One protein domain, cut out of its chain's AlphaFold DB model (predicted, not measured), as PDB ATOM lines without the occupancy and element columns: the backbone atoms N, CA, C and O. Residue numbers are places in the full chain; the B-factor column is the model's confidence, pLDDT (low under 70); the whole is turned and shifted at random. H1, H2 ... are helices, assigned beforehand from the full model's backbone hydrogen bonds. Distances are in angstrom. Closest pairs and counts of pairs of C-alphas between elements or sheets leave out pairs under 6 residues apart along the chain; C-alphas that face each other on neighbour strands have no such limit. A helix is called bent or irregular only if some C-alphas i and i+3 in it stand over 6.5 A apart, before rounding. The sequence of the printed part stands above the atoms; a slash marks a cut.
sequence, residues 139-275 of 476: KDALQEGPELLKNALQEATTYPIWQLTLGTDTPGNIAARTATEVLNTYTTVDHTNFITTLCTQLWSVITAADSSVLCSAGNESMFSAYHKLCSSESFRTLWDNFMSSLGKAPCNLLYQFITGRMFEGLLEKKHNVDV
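What this domain is: This is residues 139 to 275 of the 476 residues of the protein "uncharacterized protein LOC109464120" of Branchiostoma belcheri (UniProt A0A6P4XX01). Three helices crossing one another, H1, H4 and H7, make the core, and H3 lies across the late part of H1 and the beginning of H7, with the short H2 next to it. H5 folds back along H4 as a helical hairpin, and H6 lies loosely near H4, H5 and H7. The 137 printed residues hold seven named helices, H1 to H7 in order, and no named strand; the class is all helix. The whole is compact, with a radius of gyration of the C-alphas of 15.5 A and spans of 49 by 34 by 30 A.

How they stand to each other: H1, residues 139 to 158, is irregular, with C-alphas 143 and 146 7.1 A apart, and has a kink of 40 degrees near residue 146. H2, residues 160 to 163, meets H1 only through their link. H3, residues 171 to 185, touches H2 at Gly 172 and Trp 162, their closest C-alphas, 4.1 A apart. With residues 150 to 158 alone H1 touches H3, opposite ways at a steep tilt of 55 degrees; the closest C-alphas are those of Thr 157 and Ala 176, 4.6 A apart. H4, residues 192 to 211, touches H1 at Thr 196 and Leu 142, their closest C-alphas, 6.0 A apart; the tilt of 73 degrees is only just about perpendicular. H5, residues 215 to 231, forms a hairpin with H4, the closest C-alphas, of Gly 218 and Ala 209, being 3.8 A apart. H6, residues 233 to 245, is close to H4 but not clearly touching, the closest C-alphas, of Phe 242 and Phe 194, being 6.8 A apart. H7, residues 252 to 274, touches H1 at Ile 258 and Ala 152, their closest C-alphas, 5.4 A apart, opposite ways at a steep tilt of 46 degrees. H7 also touches H4, the closest C-alphas, of Phe 263 and Leu 202, being 6.2 A apart, and H3, with residues 253 to 254 alone, at Leu 254 and Ala 175, 5.1 A. In H3, H5, H6 and H7 every O i to N i+4 pair is within hydrogen-bond range; in H1 and in H4 13 of 16 are, and H2 is too short for such a pair.

Where its parts are: H1 begins at C-alpha 139, (-2.855, 18.489, 28.199), and is 29.8 A long. H4 is 29.2 A long and H5 23.8 A. H7 is the longest, 33.0 A, from C-alpha 252 at (10.995, 20.466, 52.735) to C-alpha 274 at (-2.566, 3.294, 28.093).

The domain as a whole: The C-alphas farthest apart, of Gly 167 and Val 213, are 49.0 A from each other. The printed part has no cut and no long link. The mean pLDDT of the printed part is 94.7, and no printed residue is under 70.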
ATOM      1  N   LYS A 139      -1.617  17.723  27.994       97.44
ATOM      2  CA  LYS A 139      -2.855  18.489  28.199       97.44
ATOM      3  C   LYS A 139      -3.750  17.837  29.251       97.44
ATOM      4  O   LYS A 139      -4.281  18.547  30.100       97.44
ATOM      5  N   ASP A 140      -3.842  16.509  29.236       97.31
ATOM      6  CA  ASP A 140      -4.606  15.745  30.223       97.31
ATOM      7  C   ASP A 140      -3.938  15.835  31.600       97.31
ATOM      8  O   ASP A 140      -4.602  16.084  32.604       97.31
ATOM      9  N   ALA A 141      -2.601  15.746  31.648       97.25
ATOM     10  CA  ALA A 141      -1.833  15.950  32.877       97.25
ATOM     11  C   ALA A 141      -2.071  17.342  33.495       97.25
ATOM     12  O   ALA A 141      -2.213  17.466  34.711       97.25
ATOM     13  N   LEU A 142      -2.147  18.388  32.666       97.81
ATOM     14  CA  LEU A 142      -2.457  19.752  33.106       97.81
ATOM     15  C   LEU A 142      -3.899  19.891  33.610       97.81
ATOM     16  O   LEU A 142      -4.134  20.614  34.576       97.81
ATOM     17  N   GLN A 143      -4.851  19.197  32.981       97.44
ATOM     18  CA  GLN A 143      -6.254  19.192  33.394       97.44
ATOM     19  C   GLN A 143      -6.462  18.474  34.737       97.44
ATOM     20  O   GLN A 143      -7.223  18.955  35.574       97.44
ATOM     21  N   GLU A 144      -5.780  17.349  34.961       97.75
ATOM     22  CA  GLU A 144      -5.879  16.545  36.192       97.75
ATOM     23  C   GLU A 144      -5.033  17.114  37.350       97.75
ATOM     24  O   GLU A 144      -5.310  16.852  38.523       97.75
ATOM     25  N   GLY A 145      -4.012  17.917  37.034       97.69
ATOM     26  CA  GLY A 145      -3.048  18.481  37.982       97.69
ATOM     27  C   GLY A 145      -3.648  19.131  39.239       97.69
ATOM     28  O   GLY A 145      -3.192  18.810  40.340       97.69
ATOM     29  N   PRO A 146      -4.667  20.008  39.130       98.12
ATOM     30  CA  PRO A 146      -5.296  20.631  40.293       98.12
ATOM     31  C   PRO A 146      -5.903  19.639  41.289       98.12
ATOM     32  O   PRO A 146      -5.759  19.819  42.499       98.12
ATOM     33  N   GLU A 147      -6.572  18.597  40.793       97.81
ATOM     34  CA  GLU A 147      -7.209  17.590  41.645       97.81
ATOM     35  C   GLU A 147      -6.154  16.687  42.293       97.81
ATOM     36  O   GLU A 147      -6.236  16.395  43.484       97.81
ATOM     37  N   LEU A 148      -5.098  16.324  41.554       98.12
ATOM     38  CA  LEU A 148      -3.965  15.575  42.105       98.12
ATOM     39  C   LEU A 148      -3.242  16.343  43.220       98.12
ATOM     40  O   LEU A 148      -2.924  15.751  44.251       98.12
ATOM     41  N   LEU A 149      -3.019  17.653  43.059       98.12
ATOM     42  CA  LEU A 149      -2.421  18.495  44.101       98.12
ATOM     43  C   LEU A 149      -3.299  18.539  45.358       98.12
ATOM     44  O   LEU A 149      -2.802  18.389  46.475       98.12
ATOM     45  N   LYS A 150      -4.611  18.723  45.181       97.88
ATOM     46  CA  LYS A 150      -5.574  18.747  46.286       97.88
ATOM     47  C   LYS A 150      -5.598  17.416  47.040       97.88
ATOM     48  O   LYS A 150      -5.531  17.422  48.267       97.88
ATOM     49  N   ASN A 151      -5.630  16.297  46.319       98.12
ATOM     50  CA  ASN A 151      -5.593  14.960  46.909       98.12
ATOM     51  C   ASN A 151      -4.281  14.718  47.667       98.12
ATOM     52  O   ASN A 151      -4.310  14.256  48.804       98.12
ATOM     53  N   ALA A 152      -3.142  15.120  47.094       98.31
ATOM     54  CA  ALA A 152      -1.842  15.020  47.755       98.31
ATOM     55  C   ALA A 152      -1.770  15.859  49.046       98.31
ATOM     56  O   ALA A 152      -1.230  15.398  50.051       98.31
ATOM     57  N   LEU A 153      -2.341  17.070  49.051       98.25
ATOM     58  CA  LEU A 153      -2.444  17.910  50.249       98.25
ATOM     59  C   LEU A 153      -3.349  17.283  51.316       98.25
ATOM     60  O   LEU A 153      -2.989  17.278  52.491       98.25
ATOM     61  N   GLN A 154      -4.501  16.733  50.928       98.19
ATOM     62  CA  GLN A 154      -5.405  16.038  51.852       98.19
ATOM     63  C   GLN A 154      -4.730  14.814  52.479       98.19
ATOM     64  O   GLN A 154      -4.781  14.632  53.698       98.19
ATOM     65  N   GLU A 155      -4.038  14.012  51.676       98.25
ATOM     66  CA  GLU A 155      -3.302  12.850  52.164       98.25
ATOM     67  C   GLU A 155      -2.163  13.260  53.107       98.25
ATOM     68  O   GLU A 155      -2.005  12.675  54.177       98.25
ATOM     69  N   ALA A 156      -1.441  14.334  52.783       98.19
ATOM     70  CA  ALA A 156      -0.414  14.915  53.646       98.19
ATOM     71  C   ALA A 156      -0.951  15.293  55.042       98.19
ATOM     72  O   ALA A 156      -0.244  15.120  56.035       98.19
ATOM     73  N   THR A 157      -2.203  15.759  55.159       98.06
ATOM     74  CA  THR A 157      -2.797  16.069  56.476       98.06
ATOM     75  C   THR A 157      -3.035  14.826  57.336       98.06
ATOM     76  O   THR A 157      -2.987  14.906  58.562       98.06
ATOM     77  N   THR A 158      -3.261  13.665  56.716       97.56
ATOM     78  CA  THR A 158      -3.635  12.412  57.396       97.56
ATOM     79  C   THR A 158      -2.544  11.344  57.343       97.56
ATOM     80  O   THR A 158      -2.759  10.225  57.808       97.56
ATOM     81  N   TYR A 159      -1.356  11.676  56.825       97.69
ATOM     82  CA  TYR A 159      -0.283  10.711  56.617       97.69
ATOM     83  C   TYR A 159       0.201  10.111  57.952       97.69
ATOM     84  O   TYR A 159       0.747  10.846  58.783       97.69
ATOM     85  N   PRO A 160       0.059   8.787  58.188       96.50
ATOM     86  CA  PRO A 160       0.255   8.197  59.517       96.50
ATOM     87  C   PRO A 160       1.632   8.461  60.140       96.50
ATOM     88  O   PRO A 160       1.739   8.687  61.343       96.50
ATOM     89  N   ILE A 161       2.690   8.491  59.322       95.56
ATOM     90  CA  ILE A 161       4.070   8.717  59.784       95.56
ATOM     91  C   ILE A 161       4.261  10.146  60.319       95.56
ATOM     92  O   ILE A 161       5.124  10.390  61.158       95.56
ATOM     93  N   TRP A 162       3.453  11.103  59.867       96.12
ATOM     94  CA  TRP A 162       3.505  12.495  60.319       96.12
ATOM     95  C   TRP A 162       2.602  12.780  61.521       96.12
ATOM     96  O   TRP A 162       2.660  13.874  62.074       96.12
ATOM     97  N   GLN A 163       1.802  11.798  61.945       93.00
ATOM     98  CA  GLN A 163       0.886  11.880  63.086       93.00
ATOM     99  C   GLN A 163       1.422  11.149  64.329       93.00
ATOM    100  O   GLN A 163       0.676  10.838  65.256       93.00
ATOM    101  N   LEU A 164       2.725  10.850  64.362       90.00
ATOM    102  CA  LEU A 164       3.356  10.218  65.517       90.00
ATOM    103  C   LEU A 164       3.264  11.139  66.742       90.00
ATOM    104  O   LEU A 164       3.537  12.334  66.658       90.00
ATOM    105  N   THR A 165       2.912  10.564  67.894       85.19
ATOM    106  CA  THR A 165       2.703  11.275  69.169       85.19
ATOM    107  C   THR A 165       3.995  11.539  69.950       85.19
ATOM    108  O   THR A 165       3.956  12.016  71.085       85.19
ATOM    109  N   LEU A 166       5.154  11.235  69.360       78.62
ATOM    110  CA  LEU A 166       6.476  11.448  69.952       78.62
ATOM    111  C   LEU A 166       6.874  12.936  69.851       78.62
ATOM    112  O   LEU A 166       7.813  13.290  69.144       78.62
ATOM    113  N   GLY A 167       6.145  13.804  70.557       76.81
ATOM    114  CA  GLY A 167       6.333  15.260  70.561       76.81
ATOM    115  C   GLY A 167       5.365  16.009  69.636       76.81
ATOM    116  O   GLY A 167       4.833  15.446  68.689       76.81
ATOM    117  N   THR A 168       5.106  17.288  69.927       81.69
ATOM    118  CA  THR A 168       4.150  18.134  69.179       81.69
ATOM    119  C   THR A 168       4.739  18.787  67.926       81.69
ATOM    120  O   THR A 168       3.991  19.220  67.049       81.69
ATOM    121  N   ASP A 169       6.068  18.849  67.831       91.94
ATOM    122  CA  ASP A 169       6.790  19.620  66.812       91.94
ATOM    123  C   ASP A 169       7.853  18.782  66.098       91.94
ATOM    124  O   ASP A 169       8.948  19.252  65.784       91.94
ATOM    125  N   THR A 170       7.544  17.512  65.822       94.81
ATOM    126  CA  THR A 170       8.386  16.751  64.896       94.81
ATOM    127  C   THR A 170       8.302  17.367  63.492       94.81
ATOM    128  O   THR A 170       7.272  17.953  63.132       94.81
ATOM    129  N   PRO A 171       9.333  17.202  62.642       95.69
ATOM    130  CA  PRO A 171       9.280  17.663  61.255       95.69
ATOM    131  C   PRO A 171       8.047  17.157  60.485       95.69
ATOM    132  O   PRO A 171       7.496  17.886  59.663       95.69
ATOM    133  N   GLY A 172       7.580  15.939  60.788       96.25
ATOM    134  CA  GLY A 172       6.352  15.376  60.223       96.25
ATOM    135  C   GLY A 172       5.095  16.119  60.682       96.25
ATOM    136  O   GLY A 172       4.295  16.524  59.843       96.25
ATOM    137  N   ASN A 173       4.946  16.386  61.986       96.06
ATOM    138  CA  ASN A 173       3.794  17.146  62.487       96.06
ATOM    139  C   ASN A 173       3.761  18.569  61.905       96.06
ATOM    140  O   ASN A 173       2.688  19.071  61.570       96.06
ATOM    141  N   ILE A 174       4.928  19.210  61.758       96.44
ATOM    142  CA  ILE A 174       5.050  20.526  61.113       96.44
ATOM    143  C   ILE A 174       4.589  20.439  59.653       96.44
ATOM    144  O   ILE A 174       3.813  21.287  59.216       96.44
ATOM    145  N   ALA A 175       5.001  19.406  58.911       97.69
ATOM    146  CA  ALA A 175       4.563  19.185  57.534       97.69
ATOM    147  C   ALA A 175       3.042  18.966  57.423       97.69
ATOM    148  O   ALA A 175       2.406  19.621  56.603       97.69
ATOM    149  N   ALA A 176       2.439  18.133  58.279       97.50
ATOM    150  CA  ALA A 176       0.989  17.893  58.293       97.50
ATOM    151  C   ALA A 176       0.177  19.153  58.658       97.50
ATOM    152  O   ALA A 176      -0.855  19.445  58.047       97.50
ATOM    153  N   ARG A 177       0.661  19.940  59.629       97.31
ATOM    154  CA  ARG A 177       0.062  21.232  60.005       97.31
ATOM    155  C   ARG A 177       0.146  22.224  58.849       97.31
ATOM    156  O   ARG A 177      -0.862  22.810  58.471       97.31
ATOM    157  N   THR A 178       1.321  22.326  58.228       97.81
ATOM    158  CA  THR A 178       1.551  23.181  57.056       97.81
ATOM    159  C   THR A 178       0.665  22.747  55.886       97.81
ATOM    160  O   THR A 178       0.070  23.600  55.243       97.81
ATOM    161  N   ALA A 179       0.491  21.442  55.650       98.12
ATOM    162  CA  ALA A 179      -0.420  20.913  54.633       98.12
ATOM    163  C   ALA A 179      -1.870  21.344  54.884       98.12
ATOM    164  O   ALA A 179      -2.553  21.765  53.956       98.12
ATOM    165  N   THR A 180      -2.318  21.294  56.143       98.12
ATOM    166  CA  THR A 180      -3.662  21.734  56.546       98.12
ATOM    167  C   THR A 180      -3.842  23.232  56.315       98.12
ATOM    168  O   THR A 180      -4.855  23.670  55.775       98.12
ATOM    169  N   GLU A 181      -2.844  24.032  56.690       97.81
ATOM    170  CA  GLU A 181      -2.861  25.475  56.470       97.81
ATOM    171  C   GLU A 181      -2.877  25.829  54.981       97.81
ATOM    172  O   GLU A 181      -3.684  26.662  54.579       97.81
ATOM    173  N   VAL A 182      -2.035  25.175  54.174       97.62
ATOM    174  CA  VAL A 182      -2.000  25.338  52.715       97.62
ATOM    175  C   VAL A 182      -3.336  24.932  52.106       97.62
ATOM    176  O   VAL A 182      -3.874  25.683  51.307       97.62
ATOM    177  N   LEU A 183      -3.916  23.797  52.504       97.38
ATOM    178  CA  LEU A 183      -5.205  23.330  51.988       97.38
ATOM    179  C   LEU A 183      -6.348  24.319  52.274       97.38
ATOM    180  O   LEU A 183      -7.255  24.451  51.456       97.38
ATOM    181  N   ASN A 184      -6.294  25.026  53.408       97.31
ATOM    182  CA  ASN A 184      -7.303  26.013  53.795       97.31
ATOM    183  C   ASN A 184      -7.147  27.368  53.087       97.31
ATOM    184  O   ASN A 184      -8.125  28.105  52.979       97.31
ATOM    185  N   THR A 185      -5.938  27.727  52.644       96.75
ATOM    186  CA  THR A 185      -5.664  29.018  51.989       96.75
ATOM    187  C   THR A 185      -5.558  28.919  50.472       96.75
ATOM    188  O   THR A 185      -5.778  29.905  49.772       96.75
ATOM    189  N   TYR A 186      -5.209  27.748  49.952       94.31
ATOM    190  CA  TYR A 186      -5.013  27.514  48.532       94.31
ATOM    191  C   TYR A 186      -6.335  27.574  47.759       94.31
ATOM    192  O   TYR A 186      -7.316  26.908  48.092       94.31
ATOM    193  N   THR A 187      -6.314  28.303  46.645       95.31
ATOM    194  CA  THR A 187      -7.327  28.215  45.592       95.31
ATOM    195  C   THR A 187      -6.655  27.814  44.280       95.31
ATOM    196  O   THR A 187      -5.548  28.265  43.961       95.31
ATOM    197  N   THR A 188      -7.333  26.976  43.492       93.44
ATOM    198  CA  THR A 188      -6.831  26.544  42.179       93.44
ATOM    199  C   THR A 188      -6.629  27.723  41.229       93.44
ATOM    200  O   THR A 188      -5.646  27.752  40.496       93.44
ATOM    201  N   VAL A 189      -7.536  28.706  41.259       94.88
ATOM    202  CA  VAL A 189      -7.521  29.852  40.338       94.88
ATOM    203  C   VAL A 189      -6.259  30.688  40.542       94.88
ATOM    204  O   VAL A 189      -5.529  30.928  39.577       94.88
ATOM    205  N   ASP A 190      -5.941  31.031  41.791       94.94
ATOM    206  CA  ASP A 190      -4.830  31.935  42.115       94.94
ATOM    207  C   ASP A 190      -3.454  31.290  41.883       94.94
ATOM    208  O   ASP A 190      -2.467  31.979  41.632       94.94
ATOM    209  N   HIS A 191      -3.384  29.956  41.900       96.25
ATOM    210  CA  HIS A 191      -2.130  29.203  41.800       96.25
ATOM    211  C   HIS A 191      -2.011  28.383  40.507       96.25
ATOM    212  O   HIS A 191      -1.156  27.501  40.403       96.25
ATOM    213  N   THR A 192      -2.812  28.706  39.486       96.94
ATOM    214  CA  THR A 192      -2.811  28.011  38.185       96.94
ATOM    215  C   THR A 192      -1.408  27.930  37.568       96.94
ATOM    216  O   THR A 192      -1.024  26.890  37.028       96.94
ATOM    217  N   ASN A 193      -0.608  28.999  37.679       97.62
ATOM    218  CA  ASN A 193       0.752  29.041  37.132       97.62
ATOM    219  C   ASN A 193       1.693  28.033  37.820       97.62
ATOM    220  O   ASN A 193       2.441  27.318  37.150       97.62
ATOM    221  N   PHE A 194       1.619  27.935  39.152       97.81
ATOM    222  CA  PHE A 194       2.402  26.969  39.925       97.81
ATOM    223  C   PHE A 194       2.057  25.534  39.510       97.81
ATOM    224  O   PHE A 194       2.949  24.773  39.140       97.81
ATOM    225  N   ILE A 195       0.763  25.200  39.476       97.94
ATOM    226  CA  ILE A 195       0.273  23.861  39.114       97.94
ATOM    227  C   ILE A 195       0.701  23.498  37.691       97.94
ATOM    228  O   ILE A 195       1.221  22.408  37.462       97.94
ATOM    229  N   THR A 196       0.530  24.423  36.744       98.12
ATOM    230  CA  THR A 196       0.891  24.225  35.332       98.12
ATOM    231  C   THR A 196       2.386  23.965  35.173       98.12
ATOM    232  O   THR A 196       2.788  23.050  34.449       98.12
ATOM    233  N   THR A 197       3.216  24.741  35.875       98.38
ATOM    234  CA  THR A 197       4.676  24.593  35.845       98.38
ATOM    235  C   THR A 197       5.104  23.262  36.458       98.38
ATOM    236  O   THR A 197       5.853  22.516  35.826       98.38
ATOM    237  N   LEU A 198       4.581  22.924  37.641       98.19
ATOM    238  CA  LEU A 198       4.875  21.669  38.330       98.19
ATOM    239  C   LEU A 198       4.463  20.459  37.484       98.19
ATOM    240  O   LEU A 198       5.272  19.563  37.257       98.19
ATOM    241  N   CYS A 199       3.240  20.453  36.948       98.31
ATOM    242  CA  CYS A 199       2.750  19.367  36.099       98.31
ATOM    243  C   CYS A 199       3.562  19.243  34.808       98.31
ATOM    244  O   CYS A 199       3.875  18.133  34.396       98.31
ATOM    245  N   THR A 200       3.968  20.356  34.193       98.44
ATOM    246  CA  THR A 200       4.832  20.339  33.001       98.44
ATOM    247  C   THR A 200       6.204  19.737  33.300       98.44
ATOM    248  O   THR A 200       6.713  18.933  32.518       98.44
ATOM    249  N   GLN A 201       6.802  20.089  34.438       98.31
ATOM    250  CA  GLN A 201       8.086  19.539  34.865       98.31
ATOM    251  C   GLN A 201       7.987  18.053  35.228       98.31
ATOM    252  O   GLN A 201       8.840  17.269  34.830       98.31
ATOM    253  N   LEU A 202       6.930  17.634  35.925       98.25
ATOM    254  CA  LEU A 202       6.692  16.217  36.210       98.25
ATOM    255  C   LEU A 202       6.372  15.422  34.937       98.25
ATOM    256  O   LEU A 202       6.812  14.285  34.791       98.25
ATOM    257  N   TRP A 203       5.667  16.020  33.979       98.06
ATOM    258  CA  TRP A 203       5.372  15.380  32.701       98.06
ATOM    259  C   TRP A 203       6.630  15.149  31.857       98.06
ATOM    260  O   TRP A 203       6.780  14.087  31.251       98.06
ATOM    261  N   SER A 204       7.572  16.097  31.845       97.50
ATOM    262  CA  SER A 204       8.852  15.900  31.151       97.50
ATOM    263  C   SER A 204       9.688  14.788  31.792       97.50
ATOM    264  O   SER A 204      10.342  14.023  31.086       97.50
ATOM    265  N   VAL A 205       9.596  14.628  33.117       97.88
ATOM    266  CA  VAL A 205      10.185  13.493  33.837       97.88
ATOM    267  C   VAL A 205       9.534  12.172  33.418       97.88
ATOM    268  O   VAL A 205      10.240  11.233  33.063       97.88
ATOM    269  N   ILE A 206       8.200  12.094  33.411       96.19
ATOM    270  CA  ILE A 206       7.453  10.878  33.041       96.19
ATOM    271  C   ILE A 206       7.717  10.474  31.582       96.19
ATOM    272  O   ILE A 206       7.850   9.289  31.272       96.19
ATOM    273  N   THR A 207       7.811  11.444  30.673       95.56
ATOM    274  CA  THR A 207       8.065  11.189  29.245       95.56
ATOM    275  C   THR A 207       9.536  10.918  28.922       95.56
ATOM    276  O   THR A 207       9.828  10.394  27.850       95.56
ATOM    277  N   ALA A 208      10.473  11.140  29.855       95.56
ATOM    278  CA  ALA A 208      11.865  10.708  29.685       95.56
ATOM    279  C   ALA A 208      11.972   9.187  29.452       95.56
ATOM    280  O   ALA A 208      12.825   8.735  28.682       95.56
ATOM    281  N   ALA A 209      11.055   8.405  30.040       91.38
ATOM    282  CA  ALA A 209      10.967   6.960  29.840       91.38
ATOM    283  C   ALA A 209      10.594   6.554  28.407       91.38
ATOM    284  O   ALA A 209      10.866   5.424  28.003       91.38
ATOM    285  N   ASP A 210       9.935   7.431  27.647       89.56
ATOM    286  CA  ASP A 210       9.389   7.103  26.324       89.56
ATOM    287  C   ASP A 210      10.492   6.996  25.259       89.56
ATOM    288  O   ASP A 210      10.286   6.397  24.206       89.56
ATOM    289  N   SER A 211      11.682   7.534  25.553       86.12
ATOM    290  CA  SER A 211      12.868   7.410  24.700       86.12
ATOM    291  C   SER A 211      13.519   6.022  24.746       86.12
ATOM    292  O   SER A 211      14.263   5.667  23.835       86.12
ATOM    293  N   SER A 212      13.246   5.239  25.794       84.50
ATOM    294  CA  SER A 212      13.849   3.922  26.013       84.50
ATOM    295  C   SER A 212      12.980   2.805  25.441       84.50
ATOM    296  O   SER A 212      11.754   2.826  25.584       84.50
ATOM    297  N   VAL A 213      13.606   1.796  24.831       76.50
ATOM    298  CA  VAL A 213      12.882   0.632  24.303       76.50
ATOM    299  C   VAL A 213      12.519  -0.316  25.450       76.50
ATOM    300  O   VAL A 213      11.373  -0.759  25.555       76.50
ATOM    301  N   LEU A 214      13.448  -0.555  26.380       70.25
ATOM    302  CA  LEU A 214      13.208  -1.346  27.587       70.25
ATOM    303  C   LEU A 214      12.571  -0.548  28.724       70.25
ATOM    304  O   LEU A 214      12.882   0.617  28.967       70.25
ATOM    305  N   CYS A 215      11.719  -1.217  29.509       76.00
ATOM    306  CA  CYS A 215      11.105  -0.592  30.679       76.00
ATOM    307  C   CYS A 215      12.079  -0.349  31.828       76.00
ATOM    308  O   CYS A 215      11.924   0.650  32.519       76.00
ATOM    309  N   SER A 216      13.100  -1.188  32.010       75.31
ATOM    310  CA  SER A 216      14.148  -0.942  33.008       75.31
ATOM    311  C   SER A 216      14.913   0.349  32.704       75.31
ATOM    312  O   SER A 216      14.941   1.238  33.549       75.31
ATOM    313  N   ALA A 217      15.430   0.491  31.480       81.81
ATOM    314  CA  ALA A 217      16.116   1.699  31.019       81.81
ATOM    315  C   ALA A 217      15.197   2.935  31.039       81.81
ATOM    316  O   ALA A 217      15.604   4.016  31.464       81.81
ATOM    317  N   GLY A 218      13.927   2.765  30.655       87.88
ATOM    318  CA  GLY A 218      12.931   3.833  30.722       87.88
ATOM    319  C   GLY A 218      12.649   4.289  32.153       87.88
ATOM    320  O   GLY A 218      12.598   5.490  32.417       87.88
ATOM    321  N   ASN A 219      12.518   3.349  33.091       87.06
ATOM    322  CA  ASN A 219      12.346   3.655  34.509       87.06
ATOM    323  C   ASN A 219      13.587   4.348  35.071       87.06
ATOM    324  O   ASN A 219      13.453   5.348  35.768       87.06
ATOM    325  N   GLU A 220      14.782   3.863  34.745       88.38
ATOM    326  CA  GLU A 220      16.034   4.492  35.161       88.38
ATOM    327  C   GLU A 220      16.143   5.930  34.641       88.38
ATOM    328  O   GLU A 220      16.428   6.840  35.422       88.38
ATOM    329  N   SER A 221      15.829   6.168  33.363       93.31
ATOM    330  CA  SER A 221      15.791   7.515  32.779       93.31
ATOM    331  C   SER A 221      14.770   8.415  33.475       93.31
ATOM    332  O   SER A 221      15.089   9.552  33.824       93.31
ATOM    333  N   MET A 222      13.563   7.907  33.732       95.75
ATOM    334  CA  MET A 222      12.508   8.638  34.438       95.75
ATOM    335  C   MET A 222      12.916   8.995  35.866       95.75
ATOM    336  O   MET A 222      12.834  10.157  36.250       95.75
ATOM    337  N   PHE A 223      13.399   8.040  36.662       95.88
ATOM    338  CA  PHE A 223      13.791   8.308  38.048       95.88
ATOM    339  C   PHE A 223      15.059   9.163  38.141       95.88
ATOM    340  O   PHE A 223      15.157  10.012  39.028       95.88
ATOM    341  N   SER A 224      15.987   9.029  37.192       96.25
ATOM    342  CA  SER A 224      17.139   9.930  37.075       96.25
ATOM    343  C   SER A 224      16.696  11.363  36.772       96.25
ATOM    344  O   SER A 224      17.166  12.307  37.414       96.25
ATOM    345  N   ALA A 225      15.746  11.541  35.847       97.88
ATOM    346  CA  ALA A 225      15.149  12.842  35.554       97.88
ATOM    347  C   ALA A 225      14.382  13.403  36.762       97.88
ATOM    348  O   ALA A 225      14.527  14.585  37.075       97.88
ATOM    349  N   TYR A 226      13.640  12.561  37.488       97.75
ATOM    350  CA  TYR A 226      12.912  12.935  38.702       97.75
ATOM    351  C   TYR A 226      13.859  13.439  39.794       97.75
ATOM    352  O   TYR A 226      13.652  14.512  40.363       97.75
ATOM    353  N   HIS A 227      14.944  12.704  40.051       97.06
ATOM    354  CA  HIS A 227      15.950  13.090  41.035       97.06
ATOM    355  C   HIS A 227      16.654  14.396  40.642       97.06
ATOM    356  O   HIS A 227      16.858  15.278  41.482       97.06
ATOM    357  N   LYS A 228      16.990  14.553  39.353       97.81
ATOM    358  CA  LYS A 228      17.575  15.786  38.815       97.81
ATOM    359  C   LYS A 228      16.628  16.976  38.976       97.81
ATOM    360  O   LYS A 228      17.080  18.041  39.392       97.81
ATOM    361  N   LEU A 229      15.334  16.793  38.703       97.62
ATOM    362  CA  LEU A 229      14.308  17.814  38.908       97.62
ATOM    363  C   LEU A 229      14.242  18.228  40.384       97.62
ATOM    364  O   LEU A 229      14.428  19.403  40.689       97.62
ATOM    365  N   CYS A 230      14.073  17.267  41.296       96.50
ATOM    366  CA  CYS A 230      13.953  17.525  42.736       96.50
ATOM    367  C   CYS A 230      15.206  18.177  43.346       96.50
ATOM    368  O   CYS A 230      15.125  18.883  44.354       96.50
ATOM    369  N   SER A 231      16.372  17.946  42.739       96.25
ATOM    370  CA  SER A 231      17.648  18.528  43.164       96.25
ATOM    371  C   SER A 231      17.935  19.897  42.540       96.25
ATOM    372  O   SER A 231      18.873  20.565  42.971       96.25
ATOM    373  N   SER A 232      17.165  20.319  41.534       97.81
ATOM    374  CA  SER A 232      17.420  21.565  40.810       97.81
ATOM    375  C   SER A 232      17.025  22.806  41.617       97.81
ATOM    376  O   SER A 232      16.024  22.817  42.336       97.81
ATOM    377  N   GLU A 233      17.810  23.875  41.480       97.69
ATOM    378  CA  GLU A 233      17.554  25.152  42.157       97.69
ATOM    379  C   GLU A 233      16.250  25.794  41.676       97.69
ATOM    380  O   GLU A 233      15.443  26.231  42.489       97.69
ATOM    381  N   SER A 234      15.976  25.750  40.369       97.50
ATOM    382  CA  SER A 234      14.729  26.270  39.796       97.50
ATOM    383  C   SER A 234      13.483  25.587  40.367       97.50
ATOM    384  O   SER A 234      12.468  26.252  40.570       97.50
ATOM    385  N   PHE A 235      13.554  24.284  40.657       97.12
ATOM    386  CA  PHE A 235      12.458  23.550  41.284       97.12
ATOM    387  C   PHE A 235      12.235  23.962  42.741       97.12
ATOM    388  O   PHE A 235      11.094  24.112  43.169       97.12
ATOM    389  N   ARG A 236      13.310  24.205  43.500       97.00
ATOM    390  CA  ARG A 236      13.206  24.725  44.873       97.00
ATOM    391  C   ARG A 236      12.615  26.131  44.886       97.00
ATOM    392  O   ARG A 236      11.640  26.362  45.589       97.00
ATOM    393  N   THR A 237      13.102  27.015  44.017       97.50
ATOM    394  CA  THR A 237      12.575  28.377  43.859       97.50
ATOM    395  C   THR A 237      11.092  28.384  43.479       97.50
ATOM    396  O   THR A 237      10.341  29.232  43.956       97.50
ATOM    397  N   LEU A 238      10.635  27.437  42.649       97.88
ATOM    398  CA  LEU A 238       9.212  27.282  42.322       97.88
ATOM    399  C   LEU A 238       8.367  27.037  43.584       97.88
ATOM    400  O   LEU A 238       7.334  27.684  43.765       97.88
ATOM    401  N   TRP A 239       8.815  26.134  44.456       98.00
ATOM    402  CA  TRP A 239       8.144  25.833  45.720       98.00
ATOM    403  C   TRP A 239       8.245  26.972  46.734       98.00
ATOM    404  O   TRP A 239       7.242  27.302  47.363       98.00
ATOM    405  N   ASP A 240       9.403  27.617  46.858       97.56
ATOM    406  CA  ASP A 240       9.592  28.757  47.759       97.56
ATOM    407  C   ASP A 240       8.676  29.926  47.379       97.56
ATOM    408  O   ASP A 240       8.050  30.533  48.251       97.56
ATOM    409  N   ASN A 241       8.524  30.196  46.080       97.81
ATOM    410  CA  ASN A 241       7.604  31.214  45.575       97.81
ATOM    411  C   ASN A 241       6.142  30.874  45.891       97.81
ATOM    412  O   ASN A 241       5.392  31.754  46.309       97.81
ATOM    413  N   PHE A 242       5.742  29.609  45.727       97.81
ATOM    414  CA  PHE A 242       4.395  29.144  46.067       97.81
ATOM    415  C   PHE A 242       4.107  29.235  47.571       97.81
ATOM    416  O   PHE A 242       3.068  29.740  47.985       97.81
ATOM    417  N   MET A 243       5.043  28.805  48.416       98.00
ATOM    418  CA  MET A 243       4.885  28.917  49.869       98.00
ATOM    419  C   MET A 243       4.839  30.385  50.310       98.00
ATOM    420  O   MET A 243       4.001  30.762  51.132       98.00
ATOM    421  N   SER A 244       5.668  31.236  49.700       97.38
ATOM    422  CA  SER A 244       5.691  32.677  49.966       97.38
ATOM    423  C   SER A 244       4.397  33.373  49.541       97.38
ATOM    424  O   SER A 244       3.912  34.229  50.280       97.38
ATOM    425  N   SER A 245       3.789  32.991  48.408       97.50
ATOM    426  CA  SER A 245       2.503  33.561  47.975       97.50
ATOM    427  C   SER A 245       1.356  33.226  48.932       97.50
ATOM    428  O   SER A 245       0.396  33.984  49.023       97.50
ATOM    429  N   LEU A 246       1.478  32.133  49.690       97.25
ATOM    430  CA  LEU A 246       0.543  31.741  50.749       97.25
ATOM    431  C   LEU A 246       0.891  32.335  52.127       97.25
ATOM    432  O   LEU A 246       0.191  32.063  53.106       97.25
ATOM    433  N   GLY A 247       1.979  33.106  52.235       97.50
ATOM    434  CA  GLY A 247       2.483  33.628  53.506       97.50
ATOM    435  C   GLY A 247       2.976  32.530  54.456       97.50
ATOM    436  O   GLY A 247       2.832  32.659  55.672       97.50
ATOM    437  N   LYS A 248       3.506  31.425  53.916       97.12
ATOM    438  CA  LYS A 248       3.983  30.261  54.677       97.12
ATOM    439  C   LYS A 248       5.492  30.088  54.541       97.12
ATOM    440  O   LYS A 248       6.079  30.392  53.507       97.12
ATOM    441  N   ALA A 249       6.120  29.568  55.594       96.56
ATOM    442  CA  ALA A 249       7.530  29.198  55.551       96.56
ATOM    443  C   ALA A 249       7.735  27.933  54.689       96.56
ATOM    444  O   ALA A 249       6.880  27.040  54.720       96.56
ATOM    445  N   PRO A 250       8.857  27.812  53.956       95.81
ATOM    446  CA  PRO A 250       9.183  26.600  53.210       95.81
ATOM    447  C   PRO A 250       9.232  25.358  54.112       95.81
ATOM    448  O   PRO A 250       9.825  25.377  55.191       95.81
ATOM    449  N   CYS A 251       8.628  24.256  53.658       96.81
ATOM    450  CA  CYS A 251       8.625  22.980  54.372       96.81
ATOM    451  C   CYS A 251       9.106  21.854  53.450       96.81
ATOM    452  O   CYS A 251       8.364  21.384  52.585       96.81
ATOM    453  N   ASN A 252      10.347  21.399  53.660       95.81
ATOM    454  CA  ASN A 252      10.995  20.466  52.735       95.81
ATOM    455  C   ASN A 252      10.292  19.111  52.624       95.81
ATOM    456  O   ASN A 252      10.140  18.570  51.531       95.81
ATOM    457  N   LEU A 253       9.828  18.580  53.756       96.94
ATOM    458  CA  LEU A 253       9.117  17.304  53.792       96.94
ATOM    459  C   LEU A 253       7.778  17.375  53.056       96.94
ATOM    460  O   LEU A 253       7.422  16.434  52.350       96.94
ATOM    461  N   LEU A 254       7.063  18.497  53.193       97.38
ATOM    462  CA  LEU A 254       5.763  18.670  52.563       97.38
ATOM    463  C   LEU A 254       5.881  18.697  51.041       97.38
ATOM    464  O   LEU A 254       5.177  17.948  50.366       97.38
ATOM    465  N   TYR A 255       6.782  19.514  50.487       95.94
ATOM    466  CA  TYR A 255       6.883  19.591  49.032       95.94
ATOM    467  C   TYR A 255       7.406  18.287  48.420       95.94
ATOM    468  O   TYR A 255       6.946  17.908  47.344       95.94
ATOM    469  N   GLN A 256       8.335  17.579  49.082       96.88
ATOM    470  CA  GLN A 256       8.820  16.277  48.608       96.88
ATOM    471  C   GLN A 256       7.676  15.264  48.549       96.88
ATOM    472  O   GLN A 256       7.509  14.585  47.537       96.88
ATOM    473  N   PHE A 257       6.853  15.212  49.600       98.12
ATOM    474  CA  PHE A 257       5.682  14.345  49.655       98.12
ATOM    475  C   PHE A 257       4.676  14.674  48.549       98.12
ATOM    476  O   PHE A 257       4.285  13.785  47.797       98.12
ATOM    477  N   ILE A 258       4.302  15.950  48.401       98.31
ATOM    478  CA  ILE A 258       3.343  16.374  47.373       98.31
ATOM    479  C   ILE A 258       3.888  16.084  45.974       98.31
ATOM    480  O   ILE A 258       3.179  15.525  45.144       98.31
ATOM    481  N   THR A 259       5.155  16.416  45.712       98.31
ATOM    482  CA  THR A 259       5.802  16.148  44.418       98.31
ATOM    483  C   THR A 259       5.808  14.651  44.109       98.31
ATOM    484  O   THR A 259       5.535  14.263  42.976       98.31
ATOM    485  N   GLY A 260       6.093  13.803  45.104       98.00
ATOM    486  CA  GLY A 260       6.029  12.345  44.983       98.00
ATOM    487  C   GLY A 260       4.627  11.848  44.651       98.00
ATOM    488  O   GLY A 260       4.447  11.147  43.661       98.00
ATOM    489  N   ARG A 261       3.616  12.283  45.409       98.25
ATOM    490  CA  ARG A 261       2.212  11.904  45.194       98.25
ATOM    491  C   ARG A 261       1.667  12.377  43.849       98.25
ATOM    492  O   ARG A 261       0.972  11.626  43.174       98.25
ATOM    493  N   MET A 262       2.008  13.592  43.422       98.31
ATOM    494  CA  MET A 262       1.623  14.091  42.099       98.31
ATOM    495  C   MET A 262       2.311  13.315  40.975       98.31
ATOM    496  O   MET A 262       1.664  12.990  39.983       98.31
ATOM    497  N   PHE A 263       3.599  12.991  41.126       98.31
ATOM    498  CA  PHE A 263       4.323  12.151  40.173       98.31
ATOM    499  C   PHE A 263       3.689  10.757  40.054       98.31
ATOM    500  O   PHE A 263       3.396  10.321  38.942       98.31
ATOM    501  N   GLU A 264       3.416  10.098  41.182       96.88
ATOM    502  CA  GLU A 264       2.744   8.794  41.243       96.88
ATOM    503  C   GLU A 264       1.345   8.850  40.611       96.88
ATOM    504  O   GLU A 264       1.024   8.017  39.767       96.88
ATOM    505  N   GLY A 265       0.542   9.867  40.943       97.62
ATOM    506  CA  GLY A 265      -0.808  10.035  40.404       97.62
ATOM    507  C   GLY A 265      -0.833  10.303  38.896       97.62
ATOM    508  O   GLY A 265      -1.650   9.725  38.180       97.62
ATOM    509  N   LEU A 266       0.082  11.128  38.378       97.44
ATOM    510  CA  LEU A 266       0.222  11.349  36.932       97.44
ATOM    511  C   LEU A 266       0.681  10.078  36.207       97.44
ATOM    512  O   LEU A 266       0.173   9.765  35.128       97.44
ATOM    513  N   LEU A 267       1.621   9.338  36.798       94.94
ATOM    514  CA  LEU A 267       2.111   8.078  36.249       94.94
ATOM    515  C   LEU A 267       1.000   7.016  36.219       94.94
ATOM    516  O   LEU A 267       0.829   6.332  35.211       94.94
ATOM    517  N   GLU A 268       0.200   6.921  37.281       93.12
ATOM    518  CA  GLU A 268      -0.968   6.045  37.349       93.12
ATOM    519  C   GLU A 268      -2.011   6.411  36.285       93.12
ATOM    520  O   GLU A 268      -2.495   5.532  35.573       93.12
ATOM    521  N   LYS A 269      -2.329   7.700  36.117       94.75
ATOM    522  CA  LYS A 269      -3.266   8.172  35.084       94.75
ATOM    523  C   LYS A 269      -2.774   7.837  33.677       94.75
ATOM    524  O   LYS A 269      -3.553   7.297  32.891       94.75
ATOM    525  N   LYS A 270      -1.483   8.060  33.392       92.38
ATOM    526  CA  LYS A 270      -0.845   7.649  32.131       92.38
ATOM    527  C   LYS A 270      -1.016   6.147  31.903       92.38
ATOM    528  O   LYS A 270      -1.543   5.731  30.875       92.38
ATOM    529  N   HIS A 271      -0.668   5.332  32.898       87.81
ATOM    530  CA  HIS A 271      -0.812   3.881  32.806       87.81
ATOM    531  C   HIS A 271      -2.260   3.426  32.622       87.81
ATOM    532  O   HIS A 271      -2.506   2.555  31.799       87.81
ATOM    533  N   ASN A 272      -3.224   4.004  33.333       87.00
ATOM    534  CA  ASN A 272      -4.629   3.601  33.247       87.00
ATOM    535  C   ASN A 272      -5.265   3.921  31.889       87.00
ATOM    536  O   ASN A 272      -6.163   3.206  31.454       87.00
ATOM    537  N   VAL A 273      -4.809   4.984  31.227       86.50
ATOM    538  CA  VAL A 273      -5.262   5.368  29.884       86.50
ATOM    539  C   VAL A 273      -4.595   4.516  28.796       86.50
ATOM    540  O   VAL A 273      -5.220   4.201  27.777       86.50
ATOM    541  N   ASP A 274      -3.342   4.120  29.021       79.00
ATOM    542  CA  ASP A 274      -2.566   3.294  28.093       79.00
ATOM    543  C   ASP A 274      -2.889   1.804  28.196       79.00
ATOM    544  O   ASP A 274      -2.840   1.086  27.193       79.00
ATOM    545  N   VAL A 275      -3.257   1.329  29.387       73.88
ATOM    546  CA  VAL A 275      -3.870   0.013  29.550       73.88
ATOM    547  C   VAL A 275      -5.179   0.058  28.761       73.88
ATOM    548  O   VAL A 275      -6.030   0.896  29.065       73.88
TER     549      VAL A 275